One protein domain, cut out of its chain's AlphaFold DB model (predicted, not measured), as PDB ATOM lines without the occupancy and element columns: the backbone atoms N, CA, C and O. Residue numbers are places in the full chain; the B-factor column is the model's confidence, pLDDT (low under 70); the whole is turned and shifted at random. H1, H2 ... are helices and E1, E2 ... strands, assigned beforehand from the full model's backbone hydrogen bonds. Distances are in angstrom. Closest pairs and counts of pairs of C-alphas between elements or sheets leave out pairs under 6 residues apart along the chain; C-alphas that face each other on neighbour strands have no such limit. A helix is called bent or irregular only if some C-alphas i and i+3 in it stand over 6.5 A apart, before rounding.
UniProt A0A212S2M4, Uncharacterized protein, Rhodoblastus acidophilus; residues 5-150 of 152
ATOM      1  N   ILE A   5     119.815 -41.178 179.568       82.94
ATOM      2  CA  ILE A   5     118.908 -40.035 179.597       82.94
ATOM      3  C   ILE A   5     118.599 -39.594 178.168       82.94
ATOM      4  O   ILE A   5     119.491 -39.293 177.386       82.94
ATOM      5  N   ILE A   6     117.317 -39.554 177.830       85.00
ATOM      6  CA  ILE A   6     116.790 -38.954 176.611       85.00
ATOM      7  C   ILE A   6     116.366 -37.540 176.975       85.00
ATOM      8  O   ILE A   6     115.461 -37.359 177.789       85.00
ATOM      9  N   LEU A   7     117.002 -36.529 176.398       84.38
ATOM     10  CA  LEU A   7     116.756 -35.136 176.766       84.38
ATOM     11  C   LEU A   7     116.502 -34.267 175.540       84.38
ATOM     12  O   LEU A   7     117.169 -34.402 174.519       84.38
ATOM     13  N   LEU A   8     115.547 -33.346 175.661       83.50
ATOM     14  CA  LEU A   8     115.399 -32.230 174.737       83.50
ATOM     15  C   LEU A   8     116.475 -31.207 175.079       83.50
ATOM     16  O   LEU A   8     116.391 -30.571 176.132       83.50
ATOM     17  N   VAL A   9     117.477 -31.054 174.216       83.88
ATOM     18  CA  VAL A   9     118.675 -30.275 174.539       83.88
ATOM     19  C   VAL A   9     118.319 -28.809 174.787       83.88
ATOM     20  O   VAL A   9     117.904 -28.112 173.853       83.88
ATOM     21  N   PRO A  10     118.467 -28.304 176.030       79.88
ATOM     22  CA  PRO A  10     118.189 -26.909 176.320       79.88
ATOM     23  C   PRO A  10     119.329 -26.018 175.817       79.88
ATOM     24  O   PRO A  10     120.480 -26.435 175.730       79.88
ATOM     25  N   HIS A  11     119.053 -24.727 175.624       81.06
ATOM     26  CA  HIS A  11     120.097 -23.725 175.350       81.06
ATOM     27  C   HIS A  11     121.161 -23.619 176.463       81.06
ATOM     28  O   HIS A  11     122.214 -23.023 176.261       81.06
ATOM     29  N   THR A  12     120.897 -24.177 177.647       77.44
ATOM     30  CA  THR A  12     121.810 -24.200 178.799       77.44
ATOM     31  C   THR A  12     122.603 -25.507 178.928       77.44
ATOM     32  O   THR A  12     123.231 -25.723 179.964       77.44
ATOM     33  N   ALA A  13     122.584 -26.379 177.911       74.81
ATOM     34  CA  ALA A  13     123.186 -27.716 177.954       74.81
ATOM     35  C   ALA A  13     124.714 -27.731 178.130       74.81
ATOM     36  O   ALA A  13     125.268 -28.773 178.446       74.81
ATOM     37  N   ALA A  14     125.410 -26.598 178.024       75.12
ATOM     38  CA  ALA A  14     126.848 -26.537 178.304       75.12
ATOM     39  C   ALA A  14     127.216 -27.049 179.714       75.12
ATOM     40  O   ALA A  14     128.291 -27.603 179.903       75.12
ATOM     41  N   LYS A  15     126.317 -26.916 180.701       79.50
ATOM     42  CA  LYS A  15     126.539 -27.453 182.058       79.50
ATOM     43  C   LYS A  15     126.485 -28.979 182.129       79.50
ATOM     44  O   LYS A  15     127.076 -29.552 183.030       79.50
ATOM     45  N   LEU A  16     125.777 -29.615 181.197       86.06
ATOM     46  CA  LEU A  16     125.675 -31.069 181.101       86.06
ATOM     47  C   LEU A  16     126.983 -31.692 180.600       86.06
ATOM     48  O   LEU A  16     127.291 -32.820 180.954       86.06
ATOM     49  N   ALA A  17     127.771 -30.948 179.823       89.81
ATOM     50  CA  ALA A  17     128.993 -31.451 179.210       89.81
ATOM     51  C   ALA A  17     130.035 -31.953 180.224       89.81
ATOM     52  O   ALA A  17     130.682 -32.962 179.972       89.81
ATOM     53  N   ALA A  18     130.145 -31.295 181.384       89.50
ATOM     54  CA  ALA A  18     131.038 -31.727 182.460       89.50
ATOM     55  C   ALA A  18     130.620 -33.080 183.059       89.50
ATOM     56  O   ALA A  18     131.474 -33.909 183.348       89.50
ATOM     57  N   GLU A  19     129.313 -33.319 183.200       89.56
ATOM     58  CA  GLU A  19     128.788 -34.600 183.688       89.56
ATOM     59  C   GLU A  19     128.983 -35.702 182.639       89.56
ATOM     60  O   GLU A  19     129.335 -36.828 182.973       89.56
ATOM     61  N   VAL A  20     128.789 -35.377 181.356       88.56
ATOM     62  CA  VAL A  20     129.036 -36.316 180.253       88.56
ATOM     63  C   VAL A  20     130.497 -36.751 180.225       88.56
ATOM     64  O   VAL A  20     130.754 -37.944 180.128       88.56
ATOM     65  N   ASP A  21     131.436 -35.818 180.349       90.31
ATOM     66  CA  ASP A  21     132.870 -36.115 180.399       90.31
ATOM     67  C   ASP A  21     133.233 -36.954 181.635       90.31
ATOM     68  O   ASP A  21     133.789 -38.046 181.512       90.31
ATOM     69  N   TYR A  22     132.818 -36.507 182.827       88.56
ATOM     70  CA  TYR A  22     133.110 -37.194 184.090       88.56
ATOM     71  C   TYR A  22     132.637 -38.654 184.096       88.56
ATOM     72  O   TYR A  22     133.361 -39.543 184.544       88.56
ATOM     73  N   TYR A  23     131.441 -38.910 183.558       86.81
ATOM     74  CA  TYR A  23     130.847 -40.245 183.488       86.81
ATOM     75  C   TYR A  23     131.119 -40.981 182.167       86.81
ATOM     76  O   TYR A  23     130.486 -42.005 181.909       86.81
ATOM     77  N   ALA A  24     132.031 -40.477 181.325       88.12
ATOM     78  CA  ALA A  24     132.365 -41.040 180.013       88.12
ATOM     79  C   ALA A  24     131.129 -41.345 179.134       88.12
ATOM     80  O   ALA A  24     131.065 -42.359 178.434       88.12
ATOM     81  N   GLY A  25     130.113 -40.481 179.204       89.31
ATOM     82  CA  GLY A  25     128.830 -40.657 178.539       89.31
ATOM     83  C   GLY A  25     128.927 -40.541 177.017       89.31
ATOM     84  O   GLY A  25     129.560 -39.635 176.481       89.31
ATOM     85  N   ALA A  26     128.239 -41.430 176.305       91.81
ATOM     86  CA  ALA A  26     128.088 -41.380 174.856       91.81
ATOM     87  C   ALA A  26     126.808 -40.623 174.477       91.81
ATOM     88  O   ALA A  26     125.728 -41.006 174.919       91.81
ATOM     89  N   ILE A  27     126.907 -39.597 173.629       91.69
ATOM     90  CA  ILE A  27     125.772 -38.821 173.105       91.69
ATOM     91  C   ILE A  27     125.404 -39.365 171.719       91.69
ATOM     92  O   ILE A  27     126.210 -39.278 170.795       91.69
ATOM     93  N   ASP A  28     124.206 -39.927 171.559       90.19
ATOM     94  CA  ASP A  28     123.739 -40.610 170.341       90.19
ATOM     95  C   ASP A  28     124.775 -41.623 169.801       90.19
ATOM     96  O   ASP A  28     125.037 -41.715 168.601       90.19
ATOM     97  N   GLY A  29     125.432 -42.352 170.712       88.94
ATOM     98  CA  GLY A  29     126.482 -43.327 170.394       88.94
ATOM     99  C   GLY A  29     127.873 -42.736 170.123       88.94
ATOM    100  O   GLY A  29     128.812 -43.496 169.887       88.94
ATOM    101  N   VAL A  30     128.043 -41.413 170.182       91.56
ATOM    102  CA  VAL A  30     129.343 -40.738 170.054       91.56
ATOM    103  C   VAL A  30     129.920 -40.468 171.440       91.56
ATOM    104  O   VAL A  30     129.324 -39.732 172.219       91.56
ATOM    105  N   VAL A  31     131.094 -41.029 171.737       92.00
ATOM    106  CA  VAL A  31     131.837 -40.756 172.980       92.00
ATOM    107  C   VAL A  31     132.691 -39.499 172.780       92.00
ATOM    108  O   VAL A  31     133.576 -39.528 171.921       92.00
ATOM    109  N   PRO A  32     132.438 -38.398 173.513       92.19
ATOM    110  CA  PRO A  32     133.301 -37.223 173.481       92.19
ATOM    111  C   PRO A  32     134.675 -37.517 174.104       92.19
ATOM    112  O   PRO A  32     134.785 -38.311 175.032       92.19
ATOM    113  N   GLU A  33     135.718 -36.862 173.604       93.31
ATOM    114  CA  GLU A  33     137.091 -36.912 174.117       93.31
ATOM    115  C   GLU A  33     137.256 -36.080 175.397       93.31
ATOM    116  O   GLU A  33     138.098 -36.414 176.228       93.31
ATOM    117  N   ASP A  34     136.474 -35.004 175.536       92.75
ATOM    118  CA  ASP A  34     136.472 -34.098 176.685       92.75
ATOM    119  C   ASP A  34     135.145 -33.313 176.810       92.75
ATOM    120  O   ASP A  34     134.247 -33.379 175.955       92.75
ATOM    121  N   ALA A  35     135.029 -32.528 177.886       91.94
ATOM    122  CA  ALA A  35     133.882 -31.660 178.142       91.94
ATOM    123  C   ALA A  35     133.651 -30.586 177.059       91.94
ATOM    124  O   ALA A  35     132.503 -30.206 176.814       91.94
ATOM    125  N   ASP A  36     134.691 -30.094 176.382       93.94
ATOM    126  CA  ASP A  36     134.529 -29.077 175.335       93.94
ATOM    127  C   ASP A  36     133.887 -29.690 174.082       93.94
ATOM    128  O   ASP A  36     132.970 -29.105 173.490       93.94
ATOM    129  N   GLN A  37     134.291 -30.907 173.709       94.69
ATOM    130  CA  GLN A  37     133.673 -31.654 172.620       94.69
ATOM    131  C   GLN A  37     132.241 -32.069 172.970       94.69
ATOM    132  O   GLN A  37     131.344 -31.921 172.134       94.69
ATOM    133  N   ALA A  38     131.991 -32.511 174.205       92.62
ATOM    134  CA  ALA A  38     130.640 -32.804 174.676       92.62
ATOM    135  C   ALA A  38     129.738 -31.559 174.574       92.62
ATOM    136  O   ALA A  38     128.626 -31.629 174.043       92.62
ATOM    137  N   ALA A  39     130.233 -30.389 174.993       92.62
ATOM    138  CA  ALA A  39     129.513 -29.125 174.869       92.62
ATOM    139  C   ALA A  39     129.255 -28.747 173.403       92.62
ATOM    140  O   ALA A  39     128.162 -28.280 173.078       92.62
ATOM    141  N   ALA A  40     130.224 -28.954 172.508       92.81
ATOM    142  CA  ALA A  40     130.067 -28.684 171.081       92.81
ATOM    143  C   ALA A  40     128.976 -29.561 170.443       92.81
ATOM    144  O   ALA A  40     128.123 -29.039 169.719       92.81
ATOM    145  N   ILE A  41     128.959 -30.863 170.757       92.12
ATOM    146  CA  ILE A  41     127.920 -31.796 170.296       92.12
ATOM    147  C   ILE A  41     126.549 -31.338 170.802       92.12
ATOM    148  O   ILE A  41     125.635 -31.149 170.001       92.12
ATOM    149  N   LEU A  42     126.410 -31.085 172.108       90.69
ATOM    150  CA  LEU A  42     125.143 -30.652 172.707       90.69
ATOM    151  C   LEU A  42     124.658 -29.321 172.117       90.69
ATOM    152  O   LEU A  42     123.496 -29.196 171.738       90.69
ATOM    153  N   ASN A  43     125.540 -28.336 171.951       90.50
ATOM    154  CA  ASN A  43     125.178 -27.050 171.353       90.50
ATOM    155  C   ASN A  43     124.687 -27.194 169.901       90.50
ATOM    156  O   ASN A  43     123.760 -26.491 169.496       90.50
ATOM    157  N   GLY A  44     125.253 -28.131 169.132       89.50
ATOM    158  CA  GLY A  44     124.786 -28.464 167.782       89.50
ATOM    159  C   GLY A  44     123.420 -29.164 167.739       89.50
ATOM    160  O   GLY A  44     122.805 -29.240 166.676       89.50
ATOM    161  N   ARG A  45     122.933 -29.652 168.885       90.19
ATOM    162  CA  ARG A  45     121.683 -30.411 169.043       90.19
ATOM    163  C   ARG A  45     120.601 -29.652 169.804       90.19
ATOM    164  O   ARG A  45     119.563 -30.225 170.113       90.19
ATOM    165  N   VAL A  46     120.806 -28.371 170.107       87.62
ATOM    166  CA  VAL A  46     119.821 -27.553 170.831       87.62
ATOM    167  C   VAL A  46     118.446 -27.617 170.159       87.62
ATOM    168  O   VAL A  46     118.314 -27.412 168.953       87.62
ATOM    169  N   GLY A  47     117.413 -27.904 170.956       83.31
ATOM    170  CA  GLY A  47     116.040 -28.092 170.480       83.31
ATOM    171  C   GLY A  47     115.758 -29.456 169.838       83.31
ATOM    172  O   GLY A  47     114.635 -29.682 169.395       83.31
ATOM    173  N   GLN A  48     116.738 -30.361 169.798       85.38
ATOM    174  CA  GLN A  48     116.580 -31.754 169.373       85.38
ATOM    175  C   GLN A  48     116.613 -32.686 170.583       85.38
ATOM    176  O   GLN A  48     117.080 -32.311 171.662       85.38
ATOM    177  N   PHE A  49     116.113 -33.905 170.402       85.06
ATOM    178  CA  PHE A  49     116.331 -34.970 171.370       85.06
ATOM    179  C   PHE A  49     117.676 -35.633 171.129       85.06
ATOM    180  O   PHE A  49     118.018 -35.910 169.982       85.06
ATOM    181  N   VAL A  50     118.391 -35.898 172.216       87.75
ATOM    182  CA  VAL A  50     119.580 -36.753 172.226       87.75
ATOM    183  C   VAL A  50     119.408 -37.823 173.289       87.75
ATOM    184  O   VAL A  50     118.784 -37.577 174.327       87.75
ATOM    185  N   GLU A  51     119.965 -38.996 173.038       88.69
ATOM    186  CA  GLU A  51     120.177 -40.026 174.048       88.69
ATOM    187  C   GLU A  51     121.610 -39.915 174.565       88.69
ATOM    188  O   GLU A  51     122.557 -39.868 173.786       88.69
ATOM    189  N   ILE A  52     121.784 -39.873 175.883       89.00
ATOM    190  CA  ILE A  52     123.096 -39.994 176.516       89.00
ATOM    191  C   ILE A  52     123.126 -41.298 177.290       89.00
ATOM    192  O   ILE A  52     122.286 -41.498 178.168       89.00
ATOM    193  N   VAL A  53     124.081 -42.163 176.969       88.81
ATOM    194  CA  VAL A  53     124.294 -43.464 177.610       88.81
ATOM    195  C   VAL A  53     125.570 -43.399 178.438       88.81
ATOM    196  O   VAL A  53     126.628 -43.074 177.907       88.81
ATOM    197  N   PHE A  54     125.483 -43.717 179.724       86.19
ATOM    198  CA  PHE A  54     126.620 -43.720 180.640       86.19
ATOM    199  C   PHE A  54     127.131 -45.155 180.807       86.19
ATOM    200  O   PHE A  54     126.410 -45.985 181.358       86.19
ATOM    201  N   PRO A  55     128.326 -45.499 180.304       79.62
ATOM    202  CA  PRO A  55     128.809 -46.872 180.349       79.62
ATOM    203  C   PRO A  55     129.115 -47.317 181.782       79.62
ATOM    204  O   PRO A  55     129.757 -46.599 182.549       79.62
ATOM    205  N   PHE A  56     128.720 -48.540 182.141       68.44
ATOM    206  CA  PHE A  56     129.228 -49.181 183.353       68.44
ATOM    207  C   PHE A  56     130.665 -49.723 183.179       68.44
ATOM    208  O   PHE A  56     130.994 -50.258 182.118       68.44
ATOM    209  N   PRO A  57     131.494 -49.726 184.246       60.69
ATOM    210  CA  PRO A  57     131.189 -49.236 185.586       60.69
ATOM    211  C   PRO A  57     131.219 -47.706 185.676       60.69
ATOM    212  O   PRO A  57     132.212 -47.081 185.317       60.69
ATOM    213  N   VAL A  58     130.147 -47.140 186.235       62.19
ATOM    214  CA  VAL A  58     130.184 -45.818 186.876       62.19
ATOM    215  C   VAL A  58     131.175 -45.930 188.045       62.19
ATOM    216  O   VAL A  58     131.341 -47.038 188.567       62.19
ATOM    217  N   ASP A  59     131.893 -44.854 188.388       63.25
ATOM    218  CA  ASP A  59     132.890 -44.804 189.476       63.25
ATOM    219  C   ASP A  59     132.550 -45.775 190.634       63.25
ATOM    220  O   ASP A  59     131.397 -45.810 191.060       63.25
ATOM    221  N   PRO A  60     133.502 -46.564 191.176       61.56
ATOM    222  CA  PRO A  60     133.235 -47.499 192.274       61.56
ATOM    223  C   PRO A  60     132.522 -46.910 193.506       61.56
ATOM    224  O   PRO A  60     132.041 -47.680 194.340       61.56
ATOM    225  N   GLN A  61     132.523 -45.585 193.670       68.19
ATOM    226  CA  GLN A  61     131.852 -44.867 194.755       68.19
ATOM    227  C   GLN A  61     130.424 -44.415 194.419       68.19
ATOM    228  O   GLN A  61     129.665 -44.126 195.345       68.19
ATOM    229  N   ASP A  62     130.055 -44.394 193.140       69.56
ATOM    230  CA  ASP A  62     128.778 -43.884 192.651       69.56
ATOM    231  C   ASP A  62     127.800 -45.026 192.342       69.56
ATOM    232  O   ASP A  62     128.151 -46.119 191.884       69.56
ATOM    233  N   SER A  63     126.522 -44.767 192.596       69.50
ATOM    234  CA  SER A  63     125.430 -45.628 192.170       69.50
ATOM    235  C   SER A  63     125.169 -45.463 190.663       69.50
ATOM    236  O   SER A  63     125.422 -44.404 190.084       69.50
ATOM    237  N   PRO A  64     124.560 -46.468 190.010       66.62
ATOM    238  CA  PRO A  64     124.121 -46.372 188.615       66.62
ATOM    239  C   PRO A  64     123.292 -45.122 188.290       66.62
ATOM    240  O   PRO A  64     123.333 -44.597 187.180       66.62
ATOM    241  N   SER A  65     122.482 -44.674 189.248       73.50
ATOM    242  CA  SER A  65     121.590 -43.533 189.081       73.50
ATOM    243  C   SER A  65     122.298 -42.188 189.180       73.50
ATOM    244  O   SER A  65     121.757 -41.214 188.659       73.50
ATOM    245  N   ASP A  66     123.479 -42.109 189.801       78.38
ATOM    246  CA  ASP A  66     124.120 -40.823 190.100       78.38
ATOM    247  C   ASP A  66     124.515 -40.068 188.832       78.38
ATOM    248  O   ASP A  66     124.194 -38.886 188.714       78.38
ATOM    249  N   ALA A  67     125.068 -40.764 187.833       79.12
ATOM    250  CA  ALA A  67     125.421 -40.172 186.540       79.12
ATOM    251  C   ALA A  67     124.224 -39.492 185.859       79.12
ATOM    252  O   ALA A  67     124.274 -38.356 185.382       79.12
ATOM    253  N   VAL A  68     123.095 -40.189 185.875       80.12
ATOM    254  CA  VAL A  68     121.861 -39.738 185.249       80.12
ATOM    255  C   VAL A  68     121.197 -38.619 186.052       80.12
ATOM    256  O   VAL A  68     120.664 -37.672 185.471       80.12
ATOM    257  N   GLU A  69     121.228 -38.692 187.383       81.06
ATOM    258  CA  GLU A  69     120.706 -37.637 188.251       81.06
ATOM    259  C   GLU A  69     121.547 -36.358 188.188       81.06
ATOM    260  O   GLU A  69     120.986 -35.256 188.224       81.06
ATOM    261  N   ALA A  70     122.869 -36.481 188.074       83.19
ATOM    262  CA  ALA A  70     123.774 -35.357 187.869       83.19
ATOM    263  C   ALA A  70     123.484 -34.672 186.526       83.19
ATOM    264  O   ALA A  70     123.198 -33.470 186.493       83.19
ATOM    265  N   ALA A  71     123.394 -35.454 185.443       81.94
ATOM    266  CA  ALA A  71     122.995 -34.973 184.122       81.94
ATOM    267  C   ALA A  71     121.622 -34.271 184.137       81.94
ATOM    268  O   ALA A  71     121.464 -33.150 183.643       81.94
ATOM    269  N   ALA A  72     120.621 -34.886 184.770       79.62
ATOM    270  CA  ALA A  72     119.286 -34.318 184.938       79.62
ATOM    271  C   ALA A  72     119.311 -32.952 185.651       79.62
ATOM    272  O   ALA A  72     118.728 -31.978 185.161       79.62
ATOM    273  N   LYS A  73     120.036 -32.842 186.774       80.75
ATOM    274  CA  LYS A  73     120.205 -31.578 187.517       80.75
ATOM    275  C   LYS A  73     120.914 -30.520 186.669       80.75
ATOM    276  O   LYS A  73     120.470 -29.368 186.634       80.75
ATOM    277  N   ALA A  74     121.964 -30.905 185.943       80.56
ATOM    278  CA  ALA A  74     122.725 -30.018 185.064       80.56
ATOM    279  C   ALA A  74     121.879 -29.449 183.908       80.56
ATOM    280  O   ALA A  74     122.092 -28.314 183.473       80.56
ATOM    281  N   THR A  75     120.849 -30.185 183.479       74.69
ATOM    282  CA  THR A  75     119.901 -29.775 182.428       74.69
ATOM    283  C   THR A  75     119.007 -28.594 182.865       74.69
ATOM    284  O   THR A  75     118.352 -27.965 182.035       74.69
ATOM    285  N   ASN A  76     118.999 -28.234 184.160       70.25
ATOM    286  CA  ASN A  76     118.362 -27.034 184.727       70.25
ATOM    287  C   ASN A  76     116.890 -26.828 184.311       70.25
ATOM    288  O   ASN A  76     116.433 -25.711 184.067       70.25
ATOM    289  N   GLY A  77     116.118 -27.915 184.259       59.50
ATOM    290  CA  GLY A  77     114.681 -27.866 183.991       59.50
ATOM    291  C   GLY A  77     114.255 -27.999 182.532       59.50
ATOM    292  O   GLY A  77     113.123 -27.629 182.222       59.50
ATOM    293  N   GLY A  78     115.119 -28.534 181.666       66.81
ATOM    294  CA  GLY A  78     114.703 -29.070 180.369       66.81
ATOM    295  C   GLY A  78     113.774 -30.287 180.492       66.81
ATOM    296  O   GLY A  78     113.547 -30.817 181.581       66.81
ATOM    297  N   TYR A  79     113.232 -30.729 179.358       71.31
ATOM    298  CA  TYR A  79     112.463 -31.969 179.274       71.31
ATOM    299  C   TYR A  79     113.424 -33.139 179.100       71.31
ATOM    300  O   TYR A  79     114.210 -33.145 178.156       71.31
ATOM    301  N   TYR A  80     113.348 -34.128 179.980       73.12
ATOM    302  CA  TYR A  80     114.124 -35.351 179.859       73.12
ATOM    303  C   TYR A  80     113.318 -36.555 180.342       73.12
ATOM    304  O   TYR A  80     112.267 -36.427 180.965       73.12
ATOM    305  N   LEU A  81     113.797 -37.727 179.974       74.31
ATOM    306  CA  LEU A  81     113.338 -39.040 180.378       74.31
ATOM    307  C   LEU A  81     114.609 -39.805 180.685       74.31
ATOM    308  O   LEU A  81     115.495 -39.833 179.840       74.31
ATOM    309  N   TYR A  82     114.720 -40.432 181.846       75.31
ATOM    310  CA  TYR A  82     115.888 -41.249 182.105       75.31
ATOM    311  C   TYR A  82     115.539 -42.663 182.520       75.31
ATOM    312  O   TYR A  82     114.504 -42.934 183.117       75.31
ATOM    313  N   LEU A  83     116.399 -43.590 182.138       72.19
ATOM    314  CA  LEU A  83     116.196 -45.017 182.260       72.19
ATOM    315  C   LEU A  83     117.403 -45.562 183.011       72.19
ATOM    316  O   LEU A  83     118.531 -45.478 182.532       72.19
ATOM    317  N   VAL A  84     117.157 -46.094 184.201       67.88
ATOM    318  CA  VAL A  84     118.170 -46.764 185.015       67.88
ATOM    319  C   VAL A  84     117.690 -48.191 185.215       67.88
ATOM    320  O   VAL A  84     116.554 -48.417 185.636       67.88
ATOM    321  N   ASP A  85     118.541 -49.151 184.874       59.31
ATOM    322  CA  ASP A  85     118.312 -50.551 185.211       59.31
ATOM    323  C   ASP A  85     118.699 -50.759 186.671       59.31
ATOM    324  O   ASP A  85     119.809 -50.416 187.084       59.31
ATOM    325  N   ALA A  86     117.778 -51.291 187.470       47.66
ATOM    326  CA  ALA A  86     118.030 -51.519 188.883       47.66
ATOM    327  C   ALA A  86     118.897 -52.768 189.051       47.66
ATOM    328  O   ALA A  86     118.406 -53.844 189.400       47.66
ATOM    329  N   PHE A  87     120.200 -52.632 188.824       48.41
ATOM    330  CA  PHE A  87     121.156 -53.607 189.317       48.41
ATOM    331  C   PHE A  87     121.704 -53.139 190.669       48.41
ATOM    332  O   PHE A  87     122.607 -52.316 190.764       48.41
ATOM    333  N   THR A  88     121.134 -53.733 191.723       45.31
ATOM    334  CA  THR A  88     121.701 -53.865 193.076       45.31
ATOM    335  C   THR A  88     121.965 -52.583 193.881       45.31
ATOM    336  O   THR A  88     123.081 -52.352 194.328       45.31
ATOM    337  N   GLU A  89     120.906 -51.881 194.294       41.28
ATOM    338  CA  GLU A  89     120.885 -51.362 195.673       41.28
ATOM    339  C   GLU A  89     120.608 -52.543 196.626       41.28
ATOM    340  O   GLU A  89     119.481 -52.808 197.048       41.28
ATOM    341  N   GLN A  90     121.639 -53.344 196.915       47.22
ATOM    342  CA  GLN A  90     121.589 -54.327 198.002       47.22
ATOM    343  C   GLN A  90     121.645 -53.551 199.324       47.22
ATOM    344  O   GLN A  90     122.736 -53.240 199.800       47.22
ATOM    345  N   PRO A  91     120.488 -53.174 199.906       47.06
ATOM    346  CA  PRO A  91     119.866 -54.084 200.868       47.06
ATOM    347  C   PRO A  91     118.319 -54.091 200.917       47.06
ATOM    348  O   PRO A  91     117.762 -54.791 201.759       47.06
ATOM    349  N   THR A  92     117.589 -53.343 200.080       48.28
ATOM    350  CA  THR A  92     116.143 -53.087 200.314       48.28
ATOM    351  C   THR A  92     115.180 -54.057 199.621       48.28
ATOM    352  O   THR A  92     113.986 -54.041 199.915       48.28
ATOM    353  N   GLY A  93     115.660 -54.932 198.729       43.66
ATOM    354  CA  GLY A  93     114.822 -55.939 198.057       43.66
ATOM    355  C   GLY A  93     113.784 -55.365 197.080       43.66
ATOM    356  O   GLY A  93     112.885 -56.090 196.649       43.66
ATOM    357  N   VAL A  94     113.896 -54.083 196.719       43.75
ATOM    358  CA  VAL A  94     113.007 -53.414 195.763       43.75
ATOM    359  C   VAL A  94     113.433 -53.788 194.342       43.75
ATOM    360  O   VAL A  94     114.566 -53.549 193.933       43.75
ATOM    361  N   LYS A  95     112.524 -54.416 193.589       47.88
ATOM    362  CA  LYS A  95     112.729 -54.747 192.173       47.88
ATOM    363  C   LYS A  95     112.396 -53.535 191.300       47.88
ATOM    364  O   LYS A  95     111.326 -52.959 191.456       47.88
ATOM    365  N   VAL A  96     113.330 -53.214 190.403       51.47
ATOM    366  CA  VAL A  96     113.238 -52.396 189.179       51.47
ATOM    367  C   VAL A  96     112.125 -51.333 189.155       51.47
ATOM    368  O   VAL A  96     110.982 -51.584 188.779       51.47
ATOM    369  N   GLN A  97     112.513 -50.102 189.489       56.62
ATOM    370  CA  GLN A  97     111.780 -48.879 189.173       56.62
ATOM    371  C   GLN A  97     112.592 -48.154 188.106       56.62
ATOM    372  O   GLN A  97     113.704 -47.726 188.399       56.62
ATOM    373  N   GLY A  98     112.094 -48.009 186.882       60.88
ATOM    374  CA  GLY A  98     112.646 -46.942 186.049       60.88
ATOM    375  C   GLY A  98     111.822 -45.684 186.258       60.88
ATOM    376  O   GLY A  98     110.681 -45.744 186.710       60.88
ATOM    377  N   ARG A  99     112.431 -44.527 186.024       70.69
ATOM    378  CA  ARG A  99     111.903 -43.272 186.540       70.69
ATOM    379  C   ARG A  99     111.803 -42.233 185.450       70.69
ATOM    380  O   ARG A  99     112.801 -41.784 184.907       70.69
ATOM    381  N   ILE A 100     110.595 -41.754 185.205       66.81
ATOM    382  CA  ILE A 100     110.417 -40.585 184.352       66.81
ATOM    383  C   ILE A 100     110.494 -39.362 185.240       66.81
ATOM    384  O   ILE A 100     109.634 -39.155 186.097       66.81
ATOM    385  N   VAL A 101     111.521 -38.550 185.026       68.06
ATOM    386  CA  VAL A 101     111.597 -37.226 185.627       68.06
ATOM    387  C   VAL A 101     111.465 -36.200 184.531       68.06
ATOM    388  O   VAL A 101     112.343 -36.080 183.694       68.06
ATOM    389  N   PHE A 102     110.377 -35.447 184.554       66.38
ATOM    390  CA  PHE A 102     110.153 -34.367 183.608       66.38
ATOM    391  C   PHE A 102     109.786 -33.102 184.369       66.38
ATOM    392  O   PHE A 102     109.178 -33.146 185.442       66.38
ATOM    393  N   ARG A 103     110.147 -31.946 183.810       61.72
ATOM    394  CA  ARG A 103     109.738 -30.654 184.350       61.72
ATOM    395  C   ARG A 103     108.635 -30.065 183.484       61.72
ATOM    396  O   ARG A 103     108.866 -29.709 182.337       61.72
ATOM    397  N   ALA A 104     107.440 -29.926 184.049       58.62
ATOM    398  CA  ALA A 104     106.305 -29.284 183.395       58.62
ATOM    399  C   ALA A 104     105.883 -28.047 184.194       58.62
ATOM    400  O   ALA A 104     105.786 -28.091 185.423       58.62
ATOM    401  N   ALA A 105     105.664 -26.920 183.508       57.72
ATOM    402  CA  ALA A 105     105.240 -25.656 184.125       57.72
ATOM    403  C   ALA A 105     106.110 -25.221 185.331       57.72
ATOM    404  O   ALA A 105     105.614 -24.733 186.346       57.72
ATOM    405  N   GLY A 106     107.426 -25.444 185.246       57.12
ATOM    406  CA  GLY A 106     108.381 -25.076 186.296       57.12
ATOM    407  C   GLY A 106     108.446 -26.030 187.495       57.12
ATOM    408  O   GLY A 106     109.308 -25.825 188.354       57.12
ATOM    409  N   ARG A 107     107.634 -27.095 187.538       66.00
ATOM    410  CA  ARG A 107     107.657 -28.130 188.586       66.00
ATOM    411  C   ARG A 107     108.253 -29.429 188.061       66.00
ATOM    412  O   ARG A 107     107.881 -29.886 186.986       66.00
ATOM    413  N   GLU A 108     109.175 -30.004 188.821       71.81
ATOM    414  CA  GLU A 108     109.701 -31.342 188.556       71.81
ATOM    415  C   GLU A 108     108.678 -32.382 189.014       71.81
ATOM    416  O   GLU A 108     108.130 -32.287 190.116       71.81
ATOM    417  N   ARG A 109     108.401 -33.359 188.156       70.62
ATOM    418  CA  ARG A 109     107.594 -34.531 188.474       70.62
ATOM    419  C   ARG A 109     108.459 -35.762 188.315       70.62
ATOM    420  O   ARG A 109     109.080 -35.937 187.274       70.62
ATOM    421  N   LYS A 110     108.474 -36.594 189.354       75.94
ATOM    422  CA  LYS A 110     109.134 -37.899 189.366       75.94
ATOM    423  C   LYS A 110     108.057 -38.966 189.380       75.94
ATOM    424  O   LYS A 110     107.205 -38.954 190.264       75.94
ATOM    425  N   LEU A 111     108.093 -39.850 188.395       71.38
ATOM    426  CA  LEU A 111     107.192 -40.983 188.293       71.38
ATOM    427  C   LEU A 111     108.024 -42.251 188.310       71.38
ATOM    428  O   LEU A 111     108.735 -42.538 187.347       71.38
ATOM    429  N   ASP A 112     107.939 -42.977 189.419       73.12
ATOM    430  CA  ASP A 112     108.508 -44.312 189.526       73.12
ATOM    431  C   ASP A 112     107.589 -45.279 188.785       73.12
ATOM    432  O   ASP A 112     106.427 -45.467 189.152       73.12
ATOM    433  N   ILE A 113     108.107 -45.868 187.716       66.50
ATOM    434  CA  ILE A 113     107.378 -46.813 186.893       66.50
ATOM    435  C   ILE A 113     107.726 -48.225 187.352       66.50
ATOM    436  O   ILE A 113     108.895 -48.617 187.271       66.50
ATOM    437  N   PRO A 114     106.735 -49.012 187.811       62.88
ATOM    438  CA  PRO A 114     106.948 -50.420 188.103       62.88
ATOM    439  C   PRO A 114     107.203 -51.149 186.777       62.88
ATOM    440  O   PRO A 114     106.273 -51.388 186.003       62.88
ATOM    441  N   TRP A 115     108.468 -51.463 186.494       67.25
ATOM    442  CA  TRP A 115     108.879 -52.138 185.264       67.25
ATOM    443  C   TRP A 115     109.410 -53.536 185.573       67.25
ATOM    444  O   TRP A 115     110.335 -53.713 186.357       67.25
ATOM    445  N   GLU A 116     108.834 -54.552 184.933       52.91
ATOM    446  CA  GLU A 116     109.448 -55.878 184.880       52.91
ATOM    447  C   GLU A 116     110.608 -55.846 183.870       52.91
ATOM    448  O   GLU A 116     110.501 -55.164 182.852       52.91
ATOM    449  N   HIS A 117     111.716 -56.537 184.180       53.16
ATOM    450  CA  HIS A 117     112.967 -56.572 183.403       53.16
ATOM    451  C   HIS A 117     112.793 -56.370 181.887       53.16
ATOM    452  O   HIS A 117     112.042 -57.099 181.239       53.16
ATOM    453  N   GLY A 118     113.580 -55.461 181.310       54.56
ATOM    454  CA  GLY A 118     113.630 -55.231 179.868       54.56
ATOM    455  C   GLY A 118     113.673 -53.751 179.511       54.56
ATOM    456  O   GLY A 118     113.963 -52.900 180.350       54.56
ATOM    457  N   GLU A 119     113.398 -53.455 178.244       55.31
ATOM    458  CA  GLU A 119     113.297 -52.082 177.762       55.31
ATOM    459  C   GLU A 119     111.928 -51.478 178.132       55.31
ATOM    460  O   GLU A 119     110.892 -52.129 177.944       55.31
ATOM    461  N   PRO A 120     111.889 -50.253 178.681       59.75
ATOM    462  CA  PRO A 120     110.656 -49.614 179.112       59.75
ATOM    463  C   PRO A 120     109.672 -49.442 177.958       59.75
ATOM    464  O   PRO A 120     109.956 -48.798 176.949       59.75
ATOM    465  N   ARG A 121     108.443 -49.930 178.146       66.56
ATOM    466  CA  ARG A 121     107.325 -49.543 177.282       66.56
ATOM    467  C   ARG A 121     106.779 -48.204 177.760       66.56
ATOM    468  O   ARG A 121     105.918 -48.166 178.637       66.56
ATOM    469  N   LEU A 122     107.276 -47.111 177.187       72.62
ATOM    470  CA  LEU A 122     106.685 -45.790 177.376       72.62
ATOM    471  C   LEU A 122     105.362 -45.722 176.598       72.62
ATOM    472  O   LEU A 122     105.345 -45.496 175.392       72.62
ATOM    473  N   ASN A 123     104.245 -45.973 177.280       77.50
ATOM    474  CA  ASN A 123     102.913 -45.920 176.687       77.50
ATOM    475  C   ASN A 123     101.892 -45.300 177.647       77.50
ATOM    476  O   ASN A 123     102.163 -45.059 178.825       77.50
ATOM    477  N   MET A 124     100.694 -45.071 177.115       83.19
ATOM    478  CA  MET A 124      99.599 -44.412 177.816       83.19
ATOM    479  C   MET A 124      99.233 -45.145 179.114       83.19
ATOM    480  O   MET A 124      99.209 -44.538 180.181       83.19
ATOM    481  N   ALA A 125      99.054 -46.469 179.049       80.56
ATOM    482  CA  ALA A 125      98.686 -47.279 180.208       80.56
ATOM    483  C   ALA A 125      99.712 -47.155 181.344       80.56
ATOM    484  O   ALA A 125      99.333 -46.954 182.499       80.56
ATOM    485  N   THR A 126     101.001 -47.202 181.006       76.00
ATOM    486  CA  THR A 126     102.103 -47.077 181.960       76.00
ATOM    487  C   THR A 126     102.125 -45.701 182.631       76.00
ATOM    488  O   THR A 126     102.202 -45.628 183.856       76.00
ATOM    489  N   LEU A 127     101.989 -44.610 181.871       79.06
ATOM    490  CA  LEU A 127     101.999 -43.251 182.427       79.06
ATOM    491  C   LEU A 127     100.796 -42.986 183.344       79.06
ATOM    492  O   LEU A 127     100.961 -42.444 184.438       79.06
ATOM    493  N   THR A 128      99.597 -43.431 182.954       81.94
ATOM    494  CA  THR A 128      98.404 -43.304 183.810       81.94
ATOM    495  C   THR A 128      98.465 -44.166 185.057       81.94
ATOM    496  O   THR A 128      98.006 -43.734 186.111       81.94
ATOM    497  N   ALA A 129      99.056 -45.363 184.978       76.06
ATOM    498  CA  ALA A 129      99.245 -46.219 186.148       76.06
ATOM    499  C   ALA A 129     100.157 -45.559 187.197       76.06
ATOM    500  O   ALA A 129     100.009 -45.813 188.389       76.06
ATOM    501  N   CYS A 130     101.042 -44.657 186.759       73.56
ATOM    502  CA  CYS A 130     101.903 -43.856 187.627       73.56
ATOM    503  C   CYS A 130     101.224 -42.572 188.141       73.56
ATOM    504  O   CYS A 130     101.867 -41.752 188.789       73.56
ATOM    505  N   GLY A 131      99.929 -42.377 187.866       76.38
ATOM    506  CA  GLY A 131      99.156 -41.230 188.344       76.38
ATOM    507  C   GLY A 131      99.226 -39.984 187.456       76.38
ATOM    508  O   GLY A 131      98.802 -38.913 187.891       76.38
ATOM    509  N   MET A 132      99.735 -40.095 186.224       81.44
ATOM    510  CA  MET A 132      99.674 -39.005 185.246       81.44
ATOM    511  C   MET A 132      98.261 -38.881 184.653       81.44
ATOM    512  O   MET A 132      97.612 -39.888 184.365       81.44
ATOM    513  N   ALA A 133      97.784 -37.650 184.455       85.06
ATOM    514  CA  ALA A 133      96.523 -37.411 183.756       85.06
ATOM    515  C   ALA A 133      96.643 -37.800 182.269       85.06
ATOM    516  O   ALA A 133      97.731 -37.767 181.697       85.06
ATOM    517  N   ALA A 134      95.532 -38.202 181.645       84.81
ATOM    518  CA  ALA A 134      95.556 -38.752 180.288       84.81
ATOM    519  C   ALA A 134      96.052 -37.747 179.232       84.81
ATOM    520  O   ALA A 134      96.801 -38.117 178.337       84.81
ATOM    521  N   ASP A 135      95.669 -36.481 179.364       85.69
ATOM    522  CA  ASP A 135      96.098 -35.370 178.511       85.69
ATOM    523  C   ASP A 135      97.591 -35.046 178.672       85.69
ATOM    524  O   ASP A 135      98.308 -34.849 177.693       85.69
ATOM    525  N   GLU A 136      98.081 -35.035 179.911       80.31
ATOM    526  CA  GLU A 136      99.499 -34.832 180.213       80.31
ATOM    527  C   GLU A 136     100.360 -35.975 179.665       80.31
ATOM    528  O   GLU A 136     101.426 -35.747 179.095       80.31
ATOM    529  N   ALA A 137      99.878 -37.207 179.791       81.81
ATOM    530  CA  ALA A 137     100.571 -38.376 179.286       81.81
ATOM    531  C   ALA A 137     100.591 -38.446 177.763       81.81
ATOM    532  O   ALA A 137     101.623 -38.814 177.207       81.81
ATOM    533  N   ASP A 138      99.514 -38.048 177.089       84.12
ATOM    534  CA  ASP A 138      99.505 -37.911 175.633       84.12
ATOM    535  C   ASP A 138     100.554 -36.887 175.167       84.12
ATOM    536  O   ASP A 138     101.341 -37.168 174.264       84.12
ATOM    537  N   ALA A 139     100.674 -35.748 175.862       79.50
ATOM    538  CA  ALA A 139     101.700 -34.748 175.569       79.50
ATOM    539  C   ALA A 139     103.132 -35.277 175.780       79.50
ATOM    540  O   ALA A 139     104.013 -35.028 174.956       79.50
ATOM    541  N   VAL A 140     103.375 -36.034 176.856       77.75
ATOM    542  CA  VAL A 140     104.673 -36.680 177.120       77.75
ATOM    543  C   VAL A 140     104.979 -37.741 176.060       77.75
ATOM    544  O   VAL A 140     106.098 -37.799 175.551       77.75
ATOM    545  N   LEU A 141     103.999 -38.560 175.679       79.44
ATOM    546  CA  LEU A 141     104.177 -39.562 174.629       79.44
ATOM    547  C   LEU A 141     104.474 -38.909 173.291       79.44
ATOM    548  O   LEU A 141     105.437 -39.309 172.647       79.44
ATOM    549  N   ALA A 142     103.718 -37.891 172.887       78.19
ATOM    550  CA  ALA A 142     103.977 -37.151 171.655       78.19
ATOM    551  C   ALA A 142     105.406 -36.584 171.621       78.19
ATOM    552  O   ALA A 142     106.044 -36.570 170.571       78.19
ATOM    553  N   LEU A 143     105.919 -36.172 172.781       74.44
ATOM    554  CA  LEU A 143     107.246 -35.595 172.919       74.44
ATOM    555  C   LEU A 143     108.376 -36.636 172.803       74.44
ATOM    556  O   LEU A 143     109.337 -36.406 172.076       74.44
ATOM    557  N   PHE A 144     108.271 -37.777 173.494       72.12
ATOM    558  CA  PHE A 144     109.363 -38.762 173.583       72.12
ATOM    559  C   PHE A 144     109.236 -39.948 172.617       72.12
ATOM    560  O   PHE A 144     110.244 -40.565 172.274       72.12
ATOM    561  N   SER A 145     108.032 -40.280 172.144       66.12
ATOM    562  CA  SER A 145     107.833 -41.401 171.212       66.12
ATOM    563  C   SER A 145     108.482 -41.147 169.851       66.12
ATOM    564  O   SER A 145     108.987 -42.089 169.246       66.12
ATOM    565  N   ALA A 146     108.540 -39.897 169.383       59.81
ATOM    566  CA  ALA A 146     109.245 -39.545 168.150       59.81
ATOM    567  C   ALA A 146     110.752 -39.848 168.238       59.81
ATOM    568  O   ALA A 146     111.349 -40.274 167.255       59.81
ATOM    569  N   SER A 147     111.338 -39.679 169.422       57.75
ATOM    570  CA  SER A 147     112.767 -39.887 169.685       57.75
ATOM    571  C   SER A 147     113.098 -41.359 169.924       57.75
ATOM    572  O   SER A 147     114.115 -41.848 169.448       57.75
ATOM    573  N   LEU A 148     112.204 -42.090 170.598       56.94
ATOM    574  CA  LEU A 148     112.359 -43.528 170.845       56.94
ATOM    575  C   LEU A 148     112.262 -44.372 169.560       56.94
ATOM    576  O   LEU A 148     112.894 -45.418 169.484       56.94
ATOM    577  N   HIS A 149     111.514 -43.925 168.542       49.03
ATOM    578  CA  HIS A 149     111.405 -44.630 167.253       49.03
ATOM    579  C   HIS A 149     112.523 -44.299 166.248       49.03
ATOM    580  O   HIS A 149     112.573 -44.927 165.197       49.03
ATOM    581  N   GLN A 150     113.386 -43.309 166.508       43.31
ATOM    582  CA  GLN A 150     114.490 -42.970 165.593       43.31
ATOM    583  C   GLN A 150     115.752 -43.817 165.821       43.31
ATOM    584  O   GLN A 150     116.601 -43.860 164.936       43.31
TER     585      GLN A 150
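Overview. This is residues 5 to 150 of the 152 residues of an uncharacterized protein of Rhodoblastus acidophilus (UniProt A0A212S2M4). A small antiparallel sheet, E2, E1, E3, stands in the middle, with helix H3 along one face and helix H5 crossing the other, and the strand hairpin E4 and E5 stands beside its edge strand E3. At one end of the longest axis lies the helical hairpin H1 and H2, whose H1 packs on H3; at the other end lies the short H4, packed on H5. The printed part has 146 residues, with five named helices and five named strands in the order E1 H1 H2 E2 H3 E3 E4 E5 H4 H5; the class is mixed, helices and strands. Both sheets, E2 - E1 - E3 and E4 - E5, are antiparallel throughout. The whole is compact, with a radius of gyration of the C-alphas of 15.1 A and spans of 41 by 37 by 28 A.

Along the chain. Find C-alpha 5 at (118.908, -40.035, 179.597), where E1 begins; it holds residues 5 to 8. Next come H1, residues 13 to 22, 15.0 A long, and H2, residues 35 to 44, 14.2 A long. E2 holds residues 49 to 53 and spans 13.2 A. H3, residues 64 to 74, runs 16.8 A and is only just irregular: C-alphas 64 and 67 are 6.7 A apart. E3 holds residues 80 to 83. Find C-alpha 97 at (111.780, -48.879, 189.173); from there E4 runs 21.2 A to residue 104, and E5, residues 107 to 114, spans 22.3 A. H4 holds residues 124 to 129. H5, residues 134 to 148, is the longest helix at 19.9 A and ends at C-alpha 148 at (112.359, -43.528, 170.845); it is only just irregular, with C-alphas 143 and 146 6.51 A apart.

Arrangement. Start at the inner strand E1. Its antiparallel neighbour E2 has N 7 and O 50 at 2.9 A; its antiparallel neighbour E3 has N 6 and O 81 at 2.7 A. H3 is on this sheet at a height of 9.2 A, over E1 and E3 and along the strands, at 2 degrees to E1 on the local plane; the closest C-alphas of H3 and E1 are those of Val 68 and Ile 5, 6.4 A. E2, H3 and E3 form a split strand-helix-strand unit, two strands running the same way with E1 between them, and its crossover is right-handed. H5 is on the opposite face at a height of 10.6 A, across the strands at 79 degrees to E1 on the local plane; the sheet and these helices on both its faces make three layers. Look past E3: its closest C-alphas to E4 are those of Leu 81 and Ile 100, 5.2 A. In the hairpin E4 and E5, N 100 and O 111 are 2.9 A apart. H1 touches H3 at Leu 16 and Ala 74, C-alphas 5.1 A apart, at a shallow tilt of 27 degrees. H1 and H2, a helical hairpin, touch at Ala 17 and Ala 39, C-alphas 5.0 A apart. H4 touches H5 at Leu 127 and Ala 137, C-alphas 6.0 A apart, at a steep tilt of 54 degrees. Every O i to N i+4 pair is within hydrogen-bond range in H2 and H4; the counts are 3 of 6 in H1, 6 of 7 in H3 and 9 of 11 in H5.

Size, cuts and confidence. The two C-alphas farthest apart are those of Gly 44 and Pro 91, 42.1 A. Reading from residue 5 to residue 150, you meet no cut. The links H1 to H2 and E3 to E4 are long, with 12 and 13 residues. The mean pLDDT of the printed part is 74.5; 49 residues are under 70, among them residues 56 to 64, 84 to 98 and 145 to 150.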